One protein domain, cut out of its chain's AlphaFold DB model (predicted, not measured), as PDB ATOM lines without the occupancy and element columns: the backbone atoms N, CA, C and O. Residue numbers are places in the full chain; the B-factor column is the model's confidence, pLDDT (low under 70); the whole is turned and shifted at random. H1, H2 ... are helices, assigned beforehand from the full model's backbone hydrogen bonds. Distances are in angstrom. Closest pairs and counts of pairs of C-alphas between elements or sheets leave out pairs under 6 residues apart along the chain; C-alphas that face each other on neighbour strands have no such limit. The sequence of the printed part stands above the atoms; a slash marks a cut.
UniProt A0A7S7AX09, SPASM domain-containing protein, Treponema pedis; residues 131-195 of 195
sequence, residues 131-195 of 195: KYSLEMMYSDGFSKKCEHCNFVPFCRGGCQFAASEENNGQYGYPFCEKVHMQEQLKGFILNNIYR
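AT A GLANCE: This is residues 131 to 195 of the 195 residues of the protein "SPASM domain-containing protein" of Treponema pedis (UniProt A0A7S7AX09). A small, loop-rich body holds the three short helices H1, H2 and H3, and the longest helix, H4, leads out of it, so that residues 183 to 195 stick out as an arm. H1 and H3 meet in one part of the body, while the long loop of residues 139 to 151 swings out between H1 and H2. The printed part has 65 residues with four named helices, in the order H1, H2, H3, H4, and no named strand; the class is all helix, though under half of the residues, 32, are in named elements. The whole is loose, with a radius of gyration of the C-alphas of 14.2 A, and elongated, spanning 46 by 24 by 17 A.

IN THESE COORDINATES: H1 is residues 132 to 138, 10.3 A from first to last C-alpha, and begins at C-alpha 132 at (23.466, 34.141, -20.858). H2 is residues 152 to 155. H3 is residues 160 to 166, 9.9 A long, with C-alpha 160 at (21.626, 26.457, -14.380). H4 is residues 178 to 191, 19.6 A long, and ends at C-alpha 191 at (29.602, -1.420, -10.218).

HOW THE PARTS SIT: H1 and H3 only just touch, with 3 pairs of C-alphas within 8 A; the closest C-alphas, those of Met 136 and Gln 160, are 5.7 A apart. Their lines stand at a steep tilt of 58 degrees, opposite ways. H2 and H3 are apart. H4 touches no helix; it is apart from H2 only just, at 8.0 A. In H1, H3 and H4 every O i to N i+4 pair is within hydrogen-bond range; H2 is too short for such a pair.

THE WHOLE: The C-alphas of Lys 131 and Tyr 194, the two farthest apart, are 46.6 A apart. The printed part has no cut. The links H1 to H2 and H3 to H4 are long; H2 to H3 is tight. Mean pLDDT of the printed part is 70.1, with residues 131 to 139 and 186 to 195 among those under 70.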
ATOM      1  N   LYS A 131      25.446  37.290 -22.958       40.47
ATOM      2  CA  LYS A 131      24.597  37.659 -21.812       40.47
ATOM      3  C   LYS A 131      24.292  36.468 -20.906       40.47
ATOM      4  O   LYS A 131      24.523  36.520 -19.703       40.47
ATOM      5  N   TYR A 132      23.916  35.356 -21.526       42.25
ATOM      6  CA  TYR A 132      23.466  34.141 -20.858       42.25
ATOM      7  C   TYR A 132      24.541  33.455 -19.999       42.25
ATOM      8  O   TYR A 132      24.260  33.015 -18.892       42.25
ATOM      9  N   SER A 133      25.802  33.417 -20.446       46.75
ATOM     10  CA  SER A 133      26.874  32.708 -19.725       46.75
ATOM     11  C   SER A 133      27.256  33.358 -18.390       46.75
ATOM     12  O   SER A 133      27.585  32.654 -17.440       46.75
ATOM     13  N   LEU A 134      27.206  34.692 -18.301       48.72
ATOM     14  CA  LEU A 134      27.487  35.415 -17.056       48.72
ATOM     15  C   LEU A 134      26.305  35.314 -16.091       48.72
ATOM     16  O   LEU A 134      26.510  35.019 -14.916       48.72
ATOM     17  N   GLU A 135      25.075  35.483 -16.587       51.00
ATOM     18  CA  GLU A 135      23.868  35.279 -15.781       51.00
ATOM     19  C   GLU A 135      23.829  33.853 -15.214       51.00
ATOM     20  O   GLU A 135      23.631  33.687 -14.017       51.00
ATOM     21  N   MET A 136      24.154  32.835 -16.015       53.56
ATOM     22  CA  MET A 136      24.230  31.437 -15.580       53.56
ATOM     23  C   MET A 136      25.248  31.194 -14.452       53.56
ATOM     24  O   MET A 136      24.953  30.451 -13.520       53.56
ATOM     25  N   MET A 137      26.446  31.792 -14.517       50.69
ATOM     26  CA  MET A 137      27.512  31.554 -13.526       50.69
ATOM     27  C   MET A 137      27.278  32.252 -12.183       50.69
ATOM     28  O   MET A 137      27.713  31.744 -11.151       50.69
ATOM     29  N   TYR A 138      26.633  33.421 -12.194       60.25
ATOM     30  CA  TYR A 138      26.353  34.197 -10.980       60.25
ATOM     31  C   TYR A 138      24.964  33.933 -10.398       60.25
ATOM     32  O   TYR A 138      24.644  34.448  -9.326       60.25
ATOM     33  N   SER A 139      24.146  33.145 -11.087       65.38
ATOM     34  CA  SER A 139      22.802  32.828 -10.638       65.38
ATOM     35  C   SER A 139      22.799  31.900  -9.437       65.38
ATOM     36  O   SER A 139      23.404  30.826  -9.437       65.38
ATOM     37  N   ASP A 140      22.063  32.323  -8.418       71.12
ATOM     38  CA  ASP A 140      21.795  31.522  -7.242       71.12
ATOM     39  C   ASP A 140      20.642  30.550  -7.542       71.12
ATOM     40  O   ASP A 140      19.476  30.928  -7.549       71.12
ATOM     41  N   GLY A 141      20.979  29.287  -7.812       77.25
ATOM     42  CA  GLY A 141      20.013  28.210  -8.036       77.25
ATOM     43  C   GLY A 141      19.437  27.592  -6.758       77.25
ATOM     44  O   GLY A 141      18.926  26.471  -6.805       77.25
ATOM     45  N   PHE A 142      19.575  28.222  -5.590       84.88
ATOM     46  CA  PHE A 142      19.074  27.665  -4.336       84.88
ATOM     47  C   PHE A 142      17.575  27.921  -4.137       84.88
ATOM     48  O   PHE A 142      16.990  28.910  -4.565       84.88
ATOM     49  N   SER A 143      16.927  27.005  -3.419       83.38
ATOM     50  CA  SER A 143      15.564  27.192  -2.916       83.38
ATOM     51  C   SER A 143      15.487  26.818  -1.444       83.38
ATOM     52  O   SER A 143      16.373  26.138  -0.929       83.38
ATOM     53  N   LYS A 144      14.375  27.150  -0.776       82.75
ATOM     54  CA  LYS A 144      14.131  26.736   0.621       82.75
ATOM     55  C   LYS A 144      14.251  25.220   0.833       82.75
ATOM     56  O   LYS A 144      14.651  24.768   1.897       82.75
ATOM     57  N   LYS A 145      13.965  24.408  -0.195       81.12
ATOM     58  CA  LYS A 145      14.117  22.941  -0.134       81.12
ATOM     59  C   LYS A 145      15.589  22.500  -0.062       81.12
ATOM     60  O   LYS A 145      15.868  21.369   0.336       81.12
ATOM     61  N   CYS A 146      16.527  23.366  -0.449       84.88
ATOM     62  CA  CYS A 146      17.965  23.112  -0.426       84.88
ATOM     63  C   CYS A 146      18.575  23.304   0.970       84.88
ATOM     64  O   CYS A 146      19.559  22.636   1.267       84.88
ATOM     65  N   GLU A 147      17.984  24.131   1.839       85.31
ATOM     66  CA  GLU A 147      18.525  24.457   3.177       85.31
ATOM     67  C   GLU A 147      18.802  23.214   4.040       85.31
ATOM     68  O   GLU A 147      19.734  23.194   4.841       85.31
ATOM     69  N   HIS A 148      18.031  22.144   3.835       85.62
ATOM     70  CA  HIS A 148      18.175  20.872   4.550       85.62
ATOM     71  C   HIS A 148      18.635  19.714   3.649       85.62
ATOM     72  O   HIS A 148      18.581  18.546   4.040       85.62
ATOM     73  N   CYS A 149      19.068  20.000   2.419       82.69
ATOM     74  CA  CYS A 149      19.457  18.976   1.459       82.69
ATOM     75  C   CYS A 149      20.945  18.621   1.596       82.69
ATOM     76  O   CYS A 149      21.838  19.419   1.327       82.69
ATOM     77  N   ASN A 150      21.220  17.360   1.923       82.75
ATOM     78  CA  ASN A 150      22.574  16.829   2.090       82.75
ATOM     79  C   ASN A 150      23.410  16.741   0.796       82.75
ATOM     80  O   ASN A 150      24.602  16.463   0.870       82.75
ATOM     81  N   PHE A 151      22.816  16.976  -0.378       79.94
ATOM     82  CA  PHE A 151      23.523  16.981  -1.666       79.94
ATOM     83  C   PHE A 151      24.063  18.359  -2.063       79.94
ATOM     84  O   PHE A 151      24.858  18.453  -2.998       79.94
ATOM     85  N   VAL A 152      23.667  19.427  -1.361       77.06
ATOM     86  CA  VAL A 152      24.049  20.814  -1.678       77.06
ATOM     87  C   VAL A 152      25.557  21.036  -1.829       77.06
ATOM     88  O   VAL A 152      25.920  21.731  -2.778       77.06
ATOM     89  N   PRO A 153      26.443  20.430  -1.009       71.50
ATOM     90  CA  PRO A 153      27.887  20.614  -1.165       71.50
ATOM     91  C   PRO A 153      28.430  20.237  -2.552       71.50
ATOM     92  O   PRO A 153      29.430  20.802  -2.984       71.50
ATOM     93  N   PHE A 154      27.762  19.321  -3.260       67.62
ATOM     94  CA  PHE A 154      28.158  18.855  -4.593       67.62
ATOM     95  C   PHE A 154      27.273  19.432  -5.700       67.62
ATOM     96  O   PHE A 154      27.753  19.756  -6.777       67.62
ATOM     97  N   CYS A 155      25.976  19.554  -5.424       79.94
ATOM     98  CA  CYS A 155      24.961  19.941  -6.396       79.94
ATOM     99  C   CYS A 155      24.885  21.462  -6.609       79.94
ATOM    100  O   CYS A 155      24.634  21.907  -7.722       79.94
ATOM    101  N   ARG A 156      25.070  22.262  -5.546       77.88
ATOM    102  CA  ARG A 156      24.980  23.739  -5.539       77.88
ATOM    103  C   ARG A 156      23.767  24.352  -6.276       77.88
ATOM    104  O   ARG A 156      23.882  25.435  -6.829       77.88
ATOM    105  N   GLY A 157      22.610  23.685  -6.263       80.44
ATOM    106  CA  GLY A 157      21.390  24.170  -6.937       80.44
ATOM    107  C   GLY A 157      21.135  23.553  -8.319       80.44
ATOM    108  O   GLY A 157      20.090  23.808  -8.913       80.44
ATOM    109  N   GLY A 158      22.034  22.682  -8.789       78.94
ATOM    110  CA  GLY A 158      21.893  21.945 -10.044       78.94
ATOM    111  C   GLY A 158      22.337  22.733 -11.274       78.94
ATOM    112  O   GLY A 158      22.914  23.816 -11.172       78.94
ATOM    113  N   CYS A 159      22.099  22.165 -12.456       78.88
ATOM    114  CA  CYS A 159      22.512  22.758 -13.723       78.88
ATOM    115  C   CYS A 159      21.681  24.011 -14.060       78.88
ATOM    116  O   CYS A 159      20.500  23.908 -14.383       78.88
ATOM    117  N   GLN A 160      22.302  25.195 -14.040       74.69
ATOM    118  CA  GLN A 160      21.626  26.457 -14.380       74.69
ATOM    119  C   GLN A 160      21.202  26.532 -15.854       74.69
ATOM    120  O   GLN A 160      20.191  27.148 -16.172       74.69
ATOM    121  N   PHE A 161      21.908  25.842 -16.750       66.25
ATOM    122  CA  PHE A 161      21.485  25.709 -18.143       66.25
ATOM    123  C   PHE A 161      20.160  24.941 -18.263       66.25
ATOM    124  O   PHE A 161      19.207  25.449 -18.846       66.25
ATOM    125  N   ALA A 162      20.057  23.770 -17.630       67.69
ATOM    126  CA  ALA A 162      18.816  22.996 -17.619       67.69
ATOM    127  C   ALA A 162      17.676  23.742 -16.905       67.69
ATOM    128  O   ALA A 162      16.547  23.744 -17.386       67.69
ATOM    129  N   ALA A 163      17.984  24.457 -15.814       74.81
ATOM    130  CA  ALA A 163      17.024  25.345 -15.162       74.81
ATOM    131  C   ALA A 163      16.469  26.390 -16.142       74.81
ATOM    132  O   ALA A 163      15.266  26.626 -16.166       74.81
ATOM    133  N   SER A 164      17.320  26.991 -16.977       73.25
ATOM    134  CA  SER A 164      16.879  28.010 -17.931       73.25
ATOM    135  C   SER A 164      15.966  27.465 -19.028       73.25
ATOM    136  O   SER A 164      15.000  28.137 -19.380       73.25
ATOM    137  N   GLU A 165      16.180  26.233 -19.492       73.88
ATOM    138  CA  GLU A 165      15.285  25.575 -20.457       73.88
ATOM    139  C   GLU A 165      13.862  25.404 -19.888       73.88
ATOM    140  O   GLU A 165      12.880  25.562 -20.610       73.88
ATOM    141  N   GLU A 166      13.735  25.159 -18.578       77.00
ATOM    142  CA  GLU A 166      12.436  25.041 -17.896       77.00
ATOM    143  C   GLU A 166      11.827  26.391 -17.480       77.00
ATOM    144  O   GLU A 166      10.636  26.470 -17.182       77.00
ATOM    145  N   ASN A 167      12.626  27.460 -17.461       74.75
ATOM    146  CA  ASN A 167      12.235  28.776 -16.950       74.75
ATOM    147  C   ASN A 167      12.332  29.870 -18.025       74.75
ATOM    148  O   ASN A 167      12.669  31.017 -17.732       74.75
ATOM    149  N   ASN A 168      12.013  29.539 -19.281       78.00
ATOM    150  CA  ASN A 168      11.969  30.484 -20.407       78.00
ATOM    151  C   ASN A 168      13.273  31.285 -20.591       78.00
ATOM    152  O   ASN A 168      13.255  32.497 -20.819       78.00
ATOM    153  N   GLY A 169      14.412  30.610 -20.452       65.81
ATOM    154  CA  GLY A 169      15.743  31.197 -20.568       65.81
ATOM    155  C   GLY A 169      16.223  31.942 -19.320       65.81
ATOM    156  O   GLY A 169      17.275  32.575 -19.379       65.81
ATOM    157  N   GLN A 170      15.485  31.896 -18.205       70.62
ATOM    158  CA  GLN A 170      15.879  32.558 -16.960       70.62
ATOM    159  C   GLN A 170      16.709  31.640 -16.057       70.62
ATOM    160  O   GLN A 170      16.347  30.497 -15.788       70.62
ATOM    161  N   TYR A 171      17.815  32.178 -15.552       75.06
ATOM    162  CA  TYR A 171      18.673  31.539 -14.555       75.06
ATOM    163  C   TYR A 171      18.255  31.927 -13.126       75.06
ATOM    164  O   TYR A 171      17.410  32.800 -12.934       75.06
ATOM    165  N   GLY A 172      18.841  31.287 -12.112       79.88
ATOM    166  CA  GLY A 172      18.544  31.556 -10.696       79.88
ATOM    167  C   GLY A 172      17.423  30.684 -10.140       79.88
ATOM    168  O   GLY A 172      16.819  30.996  -9.117       79.88
ATOM    169  N   TYR A 173      17.135  29.584 -10.832       82.25
ATOM    170  CA  TYR A 173      16.148  28.599 -10.421       82.25
ATOM    171  C   TYR A 173      16.843  27.283 -10.064       82.25
ATOM    172  O   TYR A 173      17.858  26.928 -10.678       82.25
ATOM    173  N   PRO A 174      16.329  26.542  -9.070       85.75
ATOM    174  CA  PRO A 174      16.839  25.216  -8.762       85.75
ATOM    175  C   PRO A 174      16.482  24.235  -9.879       85.75
ATOM    176  O   PRO A 174      15.317  24.111 -10.246       85.75
ATOM    177  N   PHE A 175      17.455  23.442 -10.321       84.75
ATOM    178  CA  PHE A 175      17.210  22.265 -11.155       84.75
ATOM    179  C   PHE A 175      17.620  21.013 -10.378       84.75
ATOM    180  O   PHE A 175      18.788  20.632 -10.308       84.75
ATOM    181  N   CYS A 176      16.666  20.416  -9.662       85.56
ATOM    182  CA  CYS A 176      16.973  19.376  -8.685       85.56
ATOM    183  C   CYS A 176      17.132  18.000  -9.338       85.56
ATOM    184  O   CYS A 176      16.161  17.279  -9.548       85.56
ATOM    185  N   GLU A 177      18.377  17.573  -9.520       84.06
ATOM    186  CA  GLU A 177      18.703  16.240 -10.047       84.06
ATOM    187  C   GLU A 177      19.026  15.223  -8.949       84.06
ATOM    188  O   GLU A 177      19.655  14.196  -9.196       84.06
ATOM    189  N   LYS A 178      18.595  15.478  -7.707       83.69
ATOM    190  CA  LYS A 178      18.951  14.654  -6.540       83.69
ATOM    191  C   LYS A 178      18.696  13.163  -6.767       83.69
ATOM    192  O   LYS A 178      19.545  12.356  -6.409       83.69
ATOM    193  N   VAL A 179      17.555  12.799  -7.355       82.44
ATOM    194  CA  VAL A 179      17.207  11.393  -7.629       82.44
ATOM    195  C   VAL A 179      18.185  10.782  -8.631       82.44
ATOM    196  O   VAL A 179      18.713   9.702  -8.388       82.44
ATOM    197  N   HIS A 180      18.497  11.497  -9.712       77.56
ATOM    198  CA  HIS A 180      19.449  11.029 -10.711       77.56
ATOM    199  C   HIS A 180      20.864  10.898 -10.129       77.56
ATOM    200  O   HIS A 180      21.497   9.858 -10.281       77.56
ATOM    201  N   MET A 181      21.323  11.894  -9.366       74.00
ATOM    202  CA  MET A 181      22.602  11.843  -8.650       74.00
ATOM    203  C   MET A 181      22.653  10.682  -7.647       74.00
ATOM    204  O   MET A 181      23.683  10.025  -7.511       74.00
ATOM    205  N   GLN A 182      21.550  10.400  -6.947       80.00
ATOM    206  CA  GLN A 182      21.448   9.258  -6.038       80.00
ATOM    207  C   GLN A 182      21.568   7.928  -6.782       80.00
ATOM    208  O   GLN A 182      22.297   7.054  -6.319       80.00
ATOM    209  N   GLU A 183      20.901   7.771  -7.924       75.56
ATOM    210  CA  GLU A 183      20.992   6.553  -8.734       75.56
ATOM    211  C   GLU A 183      22.369   6.390  -9.385       75.56
ATOM    212  O   GLU A 183      22.915   5.289  -9.378       75.56
ATOM    213  N   GLN A 184      22.999   7.473  -9.847       71.38
ATOM    214  CA  GLN A 184      24.383   7.436 -10.326       71.38
ATOM    215  C   GLN A 184      25.359   7.034  -9.215       71.38
ATOM    216  O   GLN A 184      26.209   6.175  -9.433       71.38
ATOM    217  N   LEU A 185      25.221   7.594  -8.009       72.38
ATOM    218  CA  LEU A 185      26.048   7.208  -6.862       72.38
ATOM    219  C   LEU A 185      25.818   5.748  -6.468       72.38
ATOM    220  O   LEU A 185      26.786   5.025  -6.237       72.38
ATOM    221  N   LYS A 186      24.563   5.282  -6.435       69.50
ATOM    222  CA  LYS A 186      24.244   3.864  -6.206       69.50
ATOM    223  C   LYS A 186      24.860   2.978  -7.283       69.50
ATOM    224  O   LYS A 186      25.483   1.980  -6.944       69.50
ATOM    225  N   GLY A 187      24.733   3.346  -8.556       61.66
ATOM    226  CA  GLY A 187      25.299   2.614  -9.687       61.66
ATOM    227  C   GLY A 187      26.825   2.577  -9.656       61.66
ATOM    228  O   GLY A 187      27.421   1.530  -9.894       61.66
ATOM    229  N   PHE A 188      27.470   3.683  -9.285       59.66
ATOM    230  CA  PHE A 188      28.916   3.751  -9.094       59.66
ATOM    231  C   PHE A 188      29.363   2.861  -7.932       59.66
ATOM    232  O   PHE A 188      30.349   2.138  -8.052       59.66
ATOM    233  N   ILE A 189      28.616   2.850  -6.827       56.00
ATOM    234  CA  ILE A 189      28.881   1.980  -5.679       56.00
ATOM    235  C   ILE A 189      28.668   0.503  -6.057       56.00
ATOM    236  O   ILE A 189      29.540  -0.310  -5.776       56.00
ATOM    237  N   LEU A 190      27.582   0.144  -6.749       47.22
ATOM    238  CA  LEU A 190      27.265  -1.233  -7.154       47.22
ATOM    239  C   LEU A 190      28.235  -1.784  -8.210       47.22
ATOM    240  O   LEU A 190      28.736  -2.897  -8.057       47.22
ATOM    241  N   ASN A 191      28.598  -1.004  -9.229       47.16
ATOM    242  CA  ASN A 191      29.602  -1.420 -10.218       47.16
ATOM    243  C   ASN A 191      31.015  -1.533  -9.617       47.16
ATOM    244  O   ASN A 191      31.828  -2.326 -10.088       47.16
ATOM    245  N   ASN A 192      31.280  -0.819  -8.518       47.25
ATOM    246  CA  ASN A 192      32.463  -0.996  -7.674       47.25
ATOM    247  C   ASN A 192      32.229  -1.960  -6.488       47.25
ATOM    248  O   ASN A 192      33.036  -2.017  -5.559       47.25
ATOM    249  N   ILE A 193      31.137  -2.732  -6.481       44.69
ATOM    250  CA  ILE A 193      30.930  -3.867  -5.573       44.69
ATOM    251  C   ILE A 193      31.155  -5.202  -6.297       44.69
ATOM    252  O   ILE A 193      31.671  -6.117  -5.657       44.69
ATOM    253  N   TYR A 194      30.857  -5.288  -7.600       40.78
ATOM    254  CA  TYR A 194      30.894  -6.535  -8.387       40.78
ATOM    255  C   TYR A 194      32.127  -6.749  -9.284       40.78
ATOM    256  O   TYR A 194      32.187  -7.754  -9.987       40.78
ATOM    257  N   ARG A 195      33.113  -5.846  -9.268       37.62
ATOM    258  CA  ARG A 195      34.442  -6.094  -9.867       37.62
ATOM    259  C   ARG A 195      35.462  -6.542  -8.848       37.62
ATOM    260  O   ARG A 195      35.432  -5.919  -7.770       37.62
TER     261      ARG A 195